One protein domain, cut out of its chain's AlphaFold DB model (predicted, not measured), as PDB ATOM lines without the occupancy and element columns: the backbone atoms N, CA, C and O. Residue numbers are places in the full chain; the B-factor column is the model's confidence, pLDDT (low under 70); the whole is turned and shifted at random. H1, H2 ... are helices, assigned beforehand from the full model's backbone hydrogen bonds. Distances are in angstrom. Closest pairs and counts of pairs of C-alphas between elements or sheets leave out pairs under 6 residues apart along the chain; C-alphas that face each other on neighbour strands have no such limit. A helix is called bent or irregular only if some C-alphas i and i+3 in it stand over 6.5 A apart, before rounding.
ATOM      1  N   VAL A  35     155.739 -77.037 -35.447       77.50
ATOM      2  CA  VAL A  35     156.683 -75.962 -35.800       77.50
ATOM      3  C   VAL A  35     157.955 -76.548 -36.428       77.50
ATOM      4  O   VAL A  35     158.425 -76.008 -37.424       77.50
ATOM      5  N   ALA A  36     158.450 -77.679 -35.912       78.75
ATOM      6  CA  ALA A  36     159.618 -78.373 -36.455       78.75
ATOM      7  C   ALA A  36     159.355 -78.931 -37.863       78.75
ATOM      8  O   ALA A  36     160.199 -78.782 -38.739       78.75
ATOM      9  N   ASP A  37     158.163 -79.483 -38.110       85.56
ATOM     10  CA  ASP A  37     157.791 -79.996 -39.435       85.56
ATOM     11  C   ASP A  37     157.782 -78.874 -40.479       85.56
ATOM     12  O   ASP A  37     158.275 -79.036 -41.594       85.56
ATOM     13  N   ARG A  38     157.230 -77.711 -40.113       80.38
ATOM     14  CA  ARG A  38     157.187 -76.538 -40.992       80.38
ATOM     15  C   ARG A  38     158.576 -75.960 -41.251       80.38
ATOM     16  O   ARG A  38     158.851 -75.600 -42.389       80.38
ATOM     17  N   ALA A  39     159.432 -75.899 -40.232       78.50
ATOM     18  CA  ALA A  39     160.815 -75.451 -40.378       78.50
ATOM     19  C   ALA A  39     161.624 -76.407 -41.272       78.50
ATOM     20  O   ALA A  39     162.247 -75.966 -42.230       78.50
ATOM     21  N   TYR A  40     161.485 -77.719 -41.067       84.00
ATOM     22  CA  TYR A  40     162.097 -78.735 -41.922       84.00
ATOM     23  C   TYR A  40     161.658 -78.622 -43.388       84.00
ATOM     24  O   TYR A  40     162.480 -78.692 -44.297       84.00
ATOM     25  N   LEU A  41     160.358 -78.435 -43.634       83.19
ATOM     26  CA  LEU A  41     159.835 -78.260 -44.990       83.19
ATOM     27  C   LEU A  41     160.310 -76.955 -45.640       83.19
ATOM     28  O   LEU A  41     160.523 -76.939 -46.851       83.19
ATOM     29  N   ALA A  42     160.473 -75.884 -44.859       79.81
ATOM     30  CA  ALA A  42     161.023 -74.621 -45.338       79.81
ATOM     31  C   ALA A  42     162.511 -74.753 -45.699       79.81
ATOM     32  O   ALA A  42     162.896 -74.316 -46.779       79.81
ATOM     33  N   ASP A  43     163.310 -75.419 -44.860       78.88
ATOM     34  CA  ASP A  43     164.726 -75.697 -45.131       78.88
ATOM     35  C   ASP A  43     164.889 -76.550 -46.397       78.88
ATOM     36  O   ASP A  43     165.672 -76.212 -47.285       78.88
ATOM     37  N   LEU A  44     164.078 -77.605 -46.546       75.56
ATOM     38  CA  LEU A  44     164.053 -78.396 -47.779       75.56
ATOM     39  C   LEU A  44     163.685 -77.553 -49.006       75.56
ATOM     40  O   LEU A  44     164.268 -77.738 -50.067       75.56
ATOM     41  N   ALA A  45     162.705 -76.653 -48.893       74.94
ATOM     42  CA  ALA A  45     162.269 -75.818 -50.012       74.94
ATOM     43  C   ALA A  45     163.293 -74.731 -50.383       74.94
ATOM     44  O   ALA A  45     163.360 -74.342 -51.546       74.94
ATOM     45  N   ALA A  46     164.076 -74.245 -49.419       66.88
ATOM     46  CA  ALA A  46     165.115 -73.246 -49.647       66.88
ATOM     47  C   ALA A  46     166.328 -73.823 -50.393       66.88
ATOM     48  O   ALA A  46     166.952 -73.120 -51.185       66.88
ATOM     49  N   GLU A  47     166.647 -75.098 -50.158       63.72
ATOM     50  CA  GLU A  47     167.843 -75.748 -50.708       63.72
ATOM     51  C   GLU A  47     167.560 -76.652 -51.923       63.72
ATOM     52  O   GLU A  47     168.498 -77.120 -52.574       63.72
ATOM     53  N   GLN A  48     166.287 -76.891 -52.269       60.31
ATOM     54  CA  GLN A  48     165.916 -77.781 -53.372       60.31
ATOM     55  C   GLN A  48     165.152 -77.118 -54.508       60.31
ATOM     56  O   GLN A  48     164.063 -76.577 -54.349       60.31
ATOM     57  N   THR A  49     165.663 -77.347 -55.714       51.62
ATOM     58  CA  THR A  49     165.036 -77.042 -57.005       51.62
ATOM     59  C   THR A  49     164.102 -78.156 -57.508       51.62
ATOM     60  O   THR A  49     163.850 -78.255 -58.706       51.62
ATOM     61  N   GLY A  50     163.541 -78.981 -56.610       51.91
ATOM     62  CA  GLY A  50     162.403 -79.860 -56.928       51.91
ATOM     63  C   GLY A  50     162.641 -81.378 -56.973       51.91
ATOM     64  O   GLY A  50     161.713 -82.090 -57.348       51.91
ATOM     65  N   THR A  51     163.807 -81.905 -56.581       54.91
ATOM     66  CA  THR A  51     164.104 -83.348 -56.730       54.91
ATOM     67  C   THR A  51     163.434 -84.246 -55.685       54.91
ATOM     68  O   THR A  51     163.011 -85.355 -56.013       54.91
ATOM     69  N   ILE A  52     163.273 -83.798 -54.430       63.81
ATOM     70  CA  ILE A  52     162.522 -84.577 -53.430       63.81
ATOM     71  C   ILE A  52     161.036 -84.326 -53.640       63.81
ATOM     72  O   ILE A  52     160.428 -83.409 -53.076       63.81
ATOM     73  N   GLY A  53     160.461 -85.149 -54.512       62.03
ATOM     74  CA  GLY A  53     159.030 -85.219 -54.753       62.03
ATOM     75  C   GLY A  53     158.255 -85.767 -53.550       62.03
ATOM     76  O   GLY A  53     158.819 -86.249 -52.569       62.03
ATOM     77  N   GLY A  54     156.929 -85.692 -53.634       68.75
ATOM     78  CA  GLY A  54     156.018 -86.251 -52.635       68.75
ATOM     79  C   GLY A  54     155.318 -85.207 -51.769       68.75
ATOM     80  O   GLY A  54     155.549 -83.998 -51.869       68.75
ATOM     81  N   THR A  55     154.410 -85.690 -50.923       74.44
ATOM     82  CA  THR A  55     153.598 -84.842 -50.046       74.44
ATOM     83  C   THR A  55     154.452 -84.239 -48.922       74.44
ATOM     84  O   THR A  55     155.453 -84.838 -48.518       74.44
ATOM     85  N   PRO A  56     154.055 -83.085 -48.346       76.75
ATOM     86  CA  PRO A  56     154.732 -82.519 -47.176       76.75
ATOM     87  C   PRO A  56     154.915 -83.535 -46.043       76.75
ATOM     88  O   PRO A  56     155.948 -83.567 -45.385       76.75
ATOM     89  N   ARG A  57     153.937 -84.424 -45.854       77.62
ATOM     90  CA  ARG A  57     154.012 -85.464 -44.834       77.62
ATOM     91  C   ARG A  57     155.077 -86.520 -45.129       77.62
ATOM     92  O   ARG A  57     155.837 -86.852 -44.228       77.62
ATOM     93  N   ALA A  58     155.176 -87.000 -46.368       77.25
ATOM     94  CA  ALA A  58     156.207 -87.967 -46.749       77.25
ATOM     95  C   ALA A  58     157.620 -87.403 -46.530       77.25
ATOM     96  O   ALA A  58     158.502 -88.098 -46.030       77.25
ATOM     97  N   LYS A  59     157.816 -86.112 -46.825       81.69
ATOM     98  CA  LYS A  59     159.073 -85.410 -46.541       81.69
ATOM     99  C   LYS A  59     159.363 -85.383 -45.042       81.69
ATOM    100  O   LYS A  59     160.461 -85.734 -44.629       81.69
ATOM    101  N   VAL A  60     158.384 -85.005 -44.221       85.25
ATOM    102  CA  VAL A  60     158.522 -84.997 -42.754       85.25
ATOM    103  C   VAL A  60     158.889 -86.385 -42.225       85.25
ATOM    104  O   VAL A  60     159.835 -86.512 -41.453       85.25
ATOM    105  N   GLU A  61     158.200 -87.435 -42.671       85.44
ATOM    106  CA  GLU A  61     158.486 -88.816 -42.267       85.44
ATOM    107  C   GLU A  61     159.909 -89.241 -42.663       85.44
ATOM    108  O   GLU A  61     160.616 -89.847 -41.853       85.44
ATOM    109  N   LEU A  62     160.372 -88.845 -43.852       84.31
ATOM    110  CA  LEU A  62     161.750 -89.053 -44.297       84.31
ATOM    111  C   LEU A  62     162.766 -88.310 -43.416       84.31
ATOM    112  O   LEU A  62     163.779 -88.893 -43.029       84.31
ATOM    113  N   GLY A  63     162.503 -87.056 -43.046       87.12
ATOM    114  CA  GLY A  63     163.364 -86.289 -42.144       87.12
ATOM    115  C   GLY A  63     163.444 -86.892 -40.738       87.12
ATOM    116  O   GLY A  63     164.536 -87.040 -40.185       87.12
ATOM    117  N   VAL A  64     162.314 -87.332 -40.183       87.56
ATOM    118  CA  VAL A  64     162.267 -88.018 -38.881       87.56
ATOM    119  C   VAL A  64     163.019 -89.351 -38.935       87.56
ATOM    120  O   VAL A  64     163.797 -89.661 -38.030       87.56
ATOM    121  N   ALA A  65     162.848 -90.130 -40.008       87.50
ATOM    122  CA  ALA A  65     163.580 -91.378 -40.213       87.50
ATOM    123  C   ALA A  65     165.094 -91.145 -40.357       87.50
ATOM    124  O   ALA A  65     165.887 -91.837 -39.715       87.50
ATOM    125  N   THR A  66     165.494 -90.131 -41.129       86.75
ATOM    126  CA  THR A  66     166.898 -89.716 -41.298       86.75
ATOM    127  C   THR A  66     167.517 -89.362 -39.951       86.75
ATOM    128  O   THR A  66     168.603 -89.828 -39.609       86.75
ATOM    129  N   CYS A  67     166.783 -88.620 -39.126       88.81
ATOM    130  CA  CYS A  67     167.202 -88.287 -37.778       88.81
ATOM    131  C   CYS A  67     167.378 -89.521 -36.869       88.81
ATOM    132  O   CYS A  67     168.393 -89.667 -36.180       88.81
ATOM    133  N   GLY A  68     166.427 -90.461 -36.901       89.50
ATOM    134  CA  GLY A  68     166.550 -91.739 -36.191       89.50
ATOM    135  C   GLY A  68     167.776 -92.548 -36.634       89.50
ATOM    136  O   GLY A  68     168.476 -93.141 -35.804       89.50
ATOM    137  N   ALA A  69     168.087 -92.519 -37.932       86.00
ATOM    138  CA  ALA A  69     169.273 -93.158 -38.482       86.00
ATOM    139  C   ALA A  69     170.565 -92.482 -37.994       86.00
ATOM    140  O   ALA A  69     171.471 -93.189 -37.557       86.00
ATOM    141  N   LEU A  70     170.639 -91.145 -37.974       88.12
ATOM    142  CA  LEU A  70     171.811 -90.383 -37.507       88.12
ATOM    143  C   LEU A  70     172.168 -90.651 -36.037       88.12
ATOM    144  O   LEU A  70     173.347 -90.681 -35.668       88.12
ATOM    145  N   ARG A  71     171.162 -90.890 -35.189       89.44
ATOM    146  CA  ARG A  71     171.378 -91.236 -33.775       89.44
ATOM    147  C   ARG A  71     171.987 -92.621 -33.573       89.44
ATOM    148  O   ARG A  71     172.647 -92.851 -32.568       89.44
ATOM    149  N   THR A  72     171.772 -93.535 -34.513       88.25
ATOM    150  CA  THR A  72     172.163 -94.948 -34.381       88.25
ATOM    151  C   THR A  72     173.286 -95.363 -35.330       88.25
ATOM    152  O   THR A  72     173.828 -96.455 -35.185       88.25
ATOM    153  N   ASN A  73     173.655 -94.509 -36.288       87.50
ATOM    154  CA  ASN A  73     174.615 -94.810 -37.348       87.50
ATOM    155  C   ASN A  73     175.583 -93.646 -37.597       87.50
ATOM    156  O   ASN A  73     175.239 -92.491 -37.329       87.50
ATOM    157  N   PRO A  74     176.780 -93.920 -38.152       90.88
ATOM    158  CA  PRO A  74     177.672 -92.871 -38.637       90.88
ATOM    159  C   PRO A  74     177.041 -92.112 -39.815       90.88
ATOM    160  O   PRO A  74     176.277 -92.693 -40.588       90.88
ATOM    161  N   VAL A  75     177.390 -90.827 -39.963       85.25
ATOM    162  CA  VAL A  75     176.801 -89.919 -40.971       85.25
ATOM    163  C   VAL A  75     176.977 -90.476 -42.384       85.25
ATOM    164  O   VAL A  75     175.997 -90.596 -43.112       85.25
ATOM    165  N   GLN A  76     178.181 -90.953 -42.715       88.88
ATOM    166  CA  GLN A  76     178.479 -91.570 -44.010       88.88
ATOM    167  C   GLN A  76     177.527 -92.725 -44.359       88.88
ATOM    168  O   GLN A  76     177.025 -92.789 -45.473       88.88
ATOM    169  N   ARG A  77     177.181 -93.600 -43.402       89.31
ATOM    170  CA  ARG A  77     176.250 -94.715 -43.666       89.31
ATOM    171  C   ARG A  77     174.847 -94.216 -44.011       89.31
ATOM    172  O   ARG A  77     174.159 -94.842 -44.819       89.31
ATOM    173  N   VAL A  78     174.406 -93.135 -43.369       87.94
ATOM    174  CA  VAL A  78     173.106 -92.512 -43.651       87.94
ATOM    175  C   VAL A  78     173.121 -91.908 -45.056       87.94
ATOM    176  O   VAL A  78     172.195 -92.161 -45.823       87.94
ATOM    177  N   VAL A  79     174.209 -91.226 -45.423       84.88
ATOM    178  CA  VAL A  79     174.401 -90.640 -46.756       84.88
ATOM    179  C   VAL A  79     174.441 -91.717 -47.846       84.88
ATOM    180  O   VAL A  79     173.623 -91.696 -48.759       84.88
ATOM    181  N   ASP A  80     175.264 -92.756 -47.691       85.88
ATOM    182  CA  ASP A  80     175.325 -93.878 -48.641       85.88
ATOM    183  C   ASP A  80     173.959 -94.557 -48.835       85.88
ATOM    184  O   ASP A  80     173.661 -95.131 -49.883       85.88
ATOM    185  N   THR A  81     173.124 -94.554 -47.793       85.19
ATOM    186  CA  THR A  81     171.778 -95.132 -47.854       85.19
ATOM    187  C   THR A  81     170.824 -94.247 -48.650       85.19
ATOM    188  O   THR A  81     170.036 -94.790 -49.423       85.19
ATOM    189  N   GLY A  82     170.917 -92.921 -48.522       80.19
ATOM    190  CA  GLY A  82     170.181 -91.979 -49.371       80.19
ATOM    191  C   GLY A  82     170.529 -92.169 -50.846       80.19
ATOM    192  O   GLY A  82     169.640 -92.402 -51.663       80.19
ATOM    193  N   ILE A  83     171.825 -92.236 -51.157       80.56
ATOM    194  CA  ILE A  83     172.318 -92.435 -52.526       80.56
ATOM    195  C   ILE A  83     171.828 -93.770 -53.105       80.56
ATOM    196  O   ILE A  83     171.256 -93.819 -54.192       80.56
ATOM    197  N   ARG A  84     171.950 -94.872 -52.347       82.75
ATOM    198  CA  ARG A  84     171.423 -96.191 -52.761       82.75
ATOM    199  C   ARG A  84     169.906 -96.222 -52.940       82.75
ATOM    200  O   ARG A  84     169.406 -97.095 -53.644       82.75
ATOM    201  N   SER A  85     169.183 -95.305 -52.302       78.75
ATOM    202  CA  SER A  85     167.728 -95.178 -52.431       78.75
ATOM    203  C   SER A  85     167.315 -94.340 -53.647       78.75
ATOM    204  O   SER A  85     166.124 -94.133 -53.858       78.75
ATOM    205  N   GLY A  86     168.278 -93.876 -54.455       80.25
ATOM    206  CA  GLY A  86     168.041 -93.128 -55.688       80.25
ATOM    207  C   GLY A  86     168.072 -91.608 -55.527       80.25
ATOM    208  O   GLY A  86     167.781 -90.905 -56.492       80.25
ATOM    209  N   PHE A  87     168.424 -91.089 -54.346       81.38
ATOM    210  CA  PHE A  87     168.682 -89.659 -54.167       81.38
ATOM    211  C   PHE A  87     170.061 -89.293 -54.719       81.38
ATOM    212  O   PHE A  87     170.989 -90.100 -54.670       81.38
ATOM    213  N   SER A  88     170.218 -88.067 -55.220       80.69
ATOM    214  CA  SER A  88     171.549 -87.557 -55.551       80.69
ATOM    215  C   SER A  88     172.370 -87.301 -54.280       80.69
ATOM    216  O   SER A  88     171.817 -87.177 -53.178       80.69
ATOM    217  N   ASP A  89     173.691 -87.179 -54.428       79.62
ATOM    218  CA  ASP A  89     174.589 -86.791 -53.332       79.62
ATOM    219  C   ASP A  89     174.148 -85.453 -52.716       79.62
ATOM    220  O   ASP A  89     174.077 -85.314 -51.493       79.62
ATOM    221  N   TRP A  90     173.751 -84.503 -53.572       80.44
ATOM    222  CA  TRP A  90     173.218 -83.205 -53.163       80.44
ATOM    223  C   TRP A  90     171.924 -83.342 -52.354       80.44
ATOM    224  O   TRP A  90     171.845 -82.852 -51.228       80.44
ATOM    225  N   ASP A  91     170.922 -84.055 -52.878       79.88
ATOM    226  CA  ASP A  91     169.628 -84.214 -52.195       79.88
ATOM    227  C   ASP A  91     169.781 -84.923 -50.849       79.88
ATOM    228  O   ASP A  91     169.106 -84.588 -49.873       79.88
ATOM    229  N   THR A  92     170.696 -85.889 -50.784       81.50
ATOM    230  CA  THR A  92     171.004 -86.609 -49.554       81.50
ATOM    231  C   THR A  92     171.677 -85.699 -48.527       81.50
ATOM    232  O   THR A  92     171.310 -85.732 -47.350       81.50
ATOM    233  N   GLY A  93     172.618 -84.853 -48.956       83.19
ATOM    234  CA  GLY A  93     173.241 -83.842 -48.101       83.19
ATOM    235  C   GLY A  93     172.222 -82.859 -47.522       83.19
ATOM    236  O   GLY A  93     172.223 -82.607 -46.313       83.19
ATOM    237  N   VAL A  94     171.291 -82.382 -48.355       83.12
ATOM    238  CA  VAL A  94     170.190 -81.502 -47.936       83.12
ATOM    239  C   VAL A  94     169.267 -82.206 -46.933       83.12
ATOM    240  O   VAL A  94     168.948 -81.643 -45.886       83.12
ATOM    241  N   LEU A  95     168.887 -83.467 -47.180       85.12
ATOM    242  CA  LEU A  95     168.058 -84.258 -46.257       85.12
ATOM    243  C   LEU A  95     168.701 -84.427 -44.882       85.12
ATOM    244  O   LEU A  95     168.047 -84.209 -43.861       85.12
ATOM    245  N   VAL A  96     169.972 -84.828 -44.857       87.44
ATOM    246  CA  VAL A  96     170.729 -85.059 -43.622       87.44
ATOM    247  C   VAL A  96     170.904 -83.754 -42.847       87.44
ATOM    248  O   VAL A  96     170.733 -83.733 -41.623       87.44
ATOM    249  N   SER A  97     171.171 -82.653 -43.547       84.44
ATOM    250  CA  SER A  97     171.347 -81.332 -42.940       84.44
ATOM    251  C   SER A  97     170.039 -80.781 -42.370       84.44
ATOM    252  O   SER A  97     169.977 -80.431 -41.192       84.44
ATOM    253  N   ALA A  98     168.958 -80.791 -43.149       84.75
ATOM    254  CA  ALA A  98     167.650 -80.332 -42.690       84.75
ATOM    255  C   ALA A  98     167.114 -81.200 -41.536       84.75
ATOM    256  O   ALA A  98     166.569 -80.676 -40.561       84.75
ATOM    257  N   ALA A  99     167.298 -82.524 -41.595       87.56
ATOM    258  CA  ALA A  99     166.848 -83.433 -40.540       87.56
ATOM    259  C   ALA A  99     167.606 -83.224 -39.221       87.56
ATOM    260  O   ALA A  99     166.994 -83.196 -38.150       87.56
ATOM    261  N   SER A 100     168.927 -83.055 -39.285       87.94
ATOM    262  CA  SER A 100     169.748 -82.807 -38.097       87.94
ATOM    263  C   SER A 100     169.457 -81.442 -37.472       87.94
ATOM    264  O   SER A 100     169.352 -81.359 -36.255       87.94
ATOM    265  N   ARG A 101     169.215 -80.386 -38.254       85.00
ATOM    266  CA  ARG A 101     168.848 -79.067 -37.705       85.00
ATOM    267  C   ARG A 101     167.480 -79.051 -37.020       85.00
ATOM    268  O   ARG A 101     167.345 -78.454 -35.955       85.00
ATOM    269  N   ASN A 102     166.485 -79.718 -37.607       86.50
ATOM    270  CA  ASN A 102     165.089 -79.577 -37.180       86.50
ATOM    271  C   ASN A 102     164.598 -80.679 -36.226       86.50
ATOM    272  O   ASN A 102     163.732 -80.413 -35.395       86.50
ATOM    273  N   TYR A 103     165.140 -81.902 -36.308       88.12
ATOM    274  CA  TYR A 103     164.659 -83.046 -35.514       88.12
ATOM    275  C   TYR A 103     165.691 -83.612 -34.520       88.12
ATOM    276  O   TYR A 103     165.307 -84.173 -33.488       88.12
ATOM    277  N   CYS A 104     166.993 -83.477 -34.792       91.25
ATOM    278  CA  CYS A 104     168.069 -83.922 -33.891       91.25
ATOM    279  C   CYS A 104     169.270 -82.975 -33.896       91.25
ATOM    280  O   CYS A 104     170.345 -83.342 -34.393       91.25
ATOM    281  N   PRO A 105     169.126 -81.780 -33.293       89.81
ATOM    282  CA  PRO A 105     170.219 -80.812 -33.200       89.81
ATOM    283  C   PRO A 105     171.434 -81.378 -32.451       89.81
ATOM    284  O   PRO A 105     172.561 -80.955 -32.692       89.81
ATOM    285  N   ASP A 106     171.230 -82.404 -31.617       92.88
ATOM    286  CA  ASP A 106     172.285 -83.182 -30.962       92.88
ATOM    287  C   ASP A 106     173.276 -83.834 -31.944       92.88
ATOM    288  O   ASP A 106     174.435 -84.067 -31.605       92.88
ATOM    289  N   THR A 107     172.848 -84.100 -33.179       88.88
ATOM    290  CA  THR A 107     173.679 -84.725 -34.217       88.88
ATOM    291  C   THR A 107     174.368 -83.716 -35.139       88.88
ATOM    292  O   THR A 107     175.259 -84.107 -35.895       88.88
ATOM    293  N   TRP A 108     174.022 -82.425 -35.054       86.31
ATOM    294  CA  TRP A 108     174.483 -81.389 -35.986       86.31
ATOM    295  C   TRP A 108     176.008 -81.259 -36.038       86.31
ATOM    296  O   TRP A 108     176.586 -81.243 -37.119       86.31
ATOM    297  N   GLY A 109     176.682 -81.274 -34.882       83.25
ATOM    298  CA  GLY A 109     178.148 -81.193 -34.831       83.25
ATOM    299  C   GLY A 109     178.849 -82.350 -35.553       83.25
ATOM    300  O   GLY A 109     179.878 -82.149 -36.189       83.25
ATOM    301  N   ARG A 110     178.263 -83.555 -35.527       86.94
ATOM    302  CA  ARG A 110     178.780 -84.713 -36.276       86.94
ATOM    303  C   ARG A 110     178.547 -84.577 -37.779       86.94
ATOM    304  O   ARG A 110     179.388 -85.023 -38.551       86.94
ATOM    305  N   VAL A 111     177.404 -84.022 -38.182       81.75
ATOM    306  CA  VAL A 111     177.073 -83.785 -39.595       81.75
ATOM    307  C   VAL A 111     178.000 -82.724 -40.188       81.75
ATOM    308  O   VAL A 111     178.556 -82.963 -41.253       81.75
ATOM    309  N   LEU A 112     178.239 -81.620 -39.472       80.69
ATOM    310  CA  LEU A 112     179.197 -80.585 -39.874       80.69
ATOM    311  C   LEU A 112     180.618 -81.131 -40.016       80.69
ATOM    312  O   LEU A 112     181.221 -80.981 -41.070       80.69
ATOM    313  N   ALA A 113     181.123 -81.827 -38.994       79.31
ATOM    314  CA  ALA A 113     182.472 -82.389 -39.036       79.31
ATOM    315  C   ALA A 113     182.654 -83.408 -40.174       79.31
ATOM    316  O   ALA A 113     183.740 -83.527 -40.731       79.31
ATOM    317  N   TRP A 114     181.600 -84.153 -40.525       85.56
ATOM    318  CA  TRP A 114     181.622 -85.028 -41.695       85.56
ATOM    319  C   TRP A 114     181.642 -84.225 -43.001       85.56
ATOM    320  O   TRP A 114     182.442 -84.545 -43.869       85.56
ATOM    321  N   ALA A 115     180.816 -83.181 -43.120       75.19
ATOM    322  CA  ALA A 115     180.738 -82.338 -44.314       75.19
ATOM    323  C   ALA A 115     182.036 -81.555 -44.594       75.19
ATOM    324  O   ALA A 115     182.343 -81.292 -45.746       75.19
ATOM    325  N   GLU A 116     182.801 -81.195 -43.561       75.12
ATOM    326  CA  GLU A 116     184.114 -80.541 -43.695       75.12
ATOM    327  C   GLU A 116     185.243 -81.514 -44.084       75.12
ATOM    328  O   GLU A 116     186.314 -81.082 -44.510       75.12
ATOM    329  N   ALA A 117     185.031 -82.818 -43.894       70.12
ATOM    330  CA  ALA A 117     186.032 -83.858 -44.120       70.12
ATOM    331  C   ALA A 117     185.917 -84.549 -45.491       70.12
ATOM    332  O   ALA A 117     186.778 -85.372 -45.818       70.12
TER     333      ALA A 117
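What this domain is: This is residues 35 to 117 of the 118 residues of the protein "DUF732 domain-containing protein" of Tsukamurella sputi (UniProt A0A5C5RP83). Helix H4 runs through the middle of a rounded body, and the other four helices pack round it: H1 and H5 run alongside it the opposite way, the longest helix H2 crosses it almost at a right angle, and H3 slants over it. The printed part has 83 residues with five named helices, H1 to H5 in chain order, and no named strand; its class is all helix, with helix packing mostly crossed. It is compact, with a radius of gyration of the C-alphas of 11.5 A and spans of 30 by 27 by 20 A.

Where its parts are: Find C-alpha 35 at (156.683, -75.962, -35.800); from there H1, residues 35 to 47, runs 18.6 A. Next come H2, residues 56 to 72, 24.9 A, and H3, residues 75 to 84, 14.4 A. H4, residues 89 to 102, begins at C-alpha 89 (174.589, -86.791, -53.332) and runs 20.1 A. H5, residues 105 to 115, 15.4 A, ends at C-alpha 115 (180.738, -82.338, -44.314); it is irregular, with C-alphas 106 and 109 at 7.3 A.

How they stand to each other: Start at the hub, H4. It touches H1, closest at the C-alphas of Ala 36 and Asn 102, 5.6 A, opposite ways at a shallow tilt of 28 degrees. H2 touches it about perpendicular, 83 degrees, with residues 63 to 70 alone; the closest C-alphas, Gly 63 and Ala 99, are 4.8 A apart. H3 touches H4 at a steep tilt of 48 degrees, closest at the C-alphas of Gly 82 and Thr 92, 5.4 A. H4 and H5 form a helical hairpin at 28 degrees, closest at the C-alphas of Ser 100 and Trp 108, 5.4 A. H1 stays apart from H3 and H5. Every O i to N i+4 pair is within hydrogen-bond range in H1, H3 and H4, against 12 of 13 in H2 and 5 of 7 in H5.

The domain as a whole: The farthest C-alphas, Thr 55 and Ala 117, are 33.0 A apart. The printed part has no cut and no long link. Look at residues 46 to 54 for pLDDT under 70.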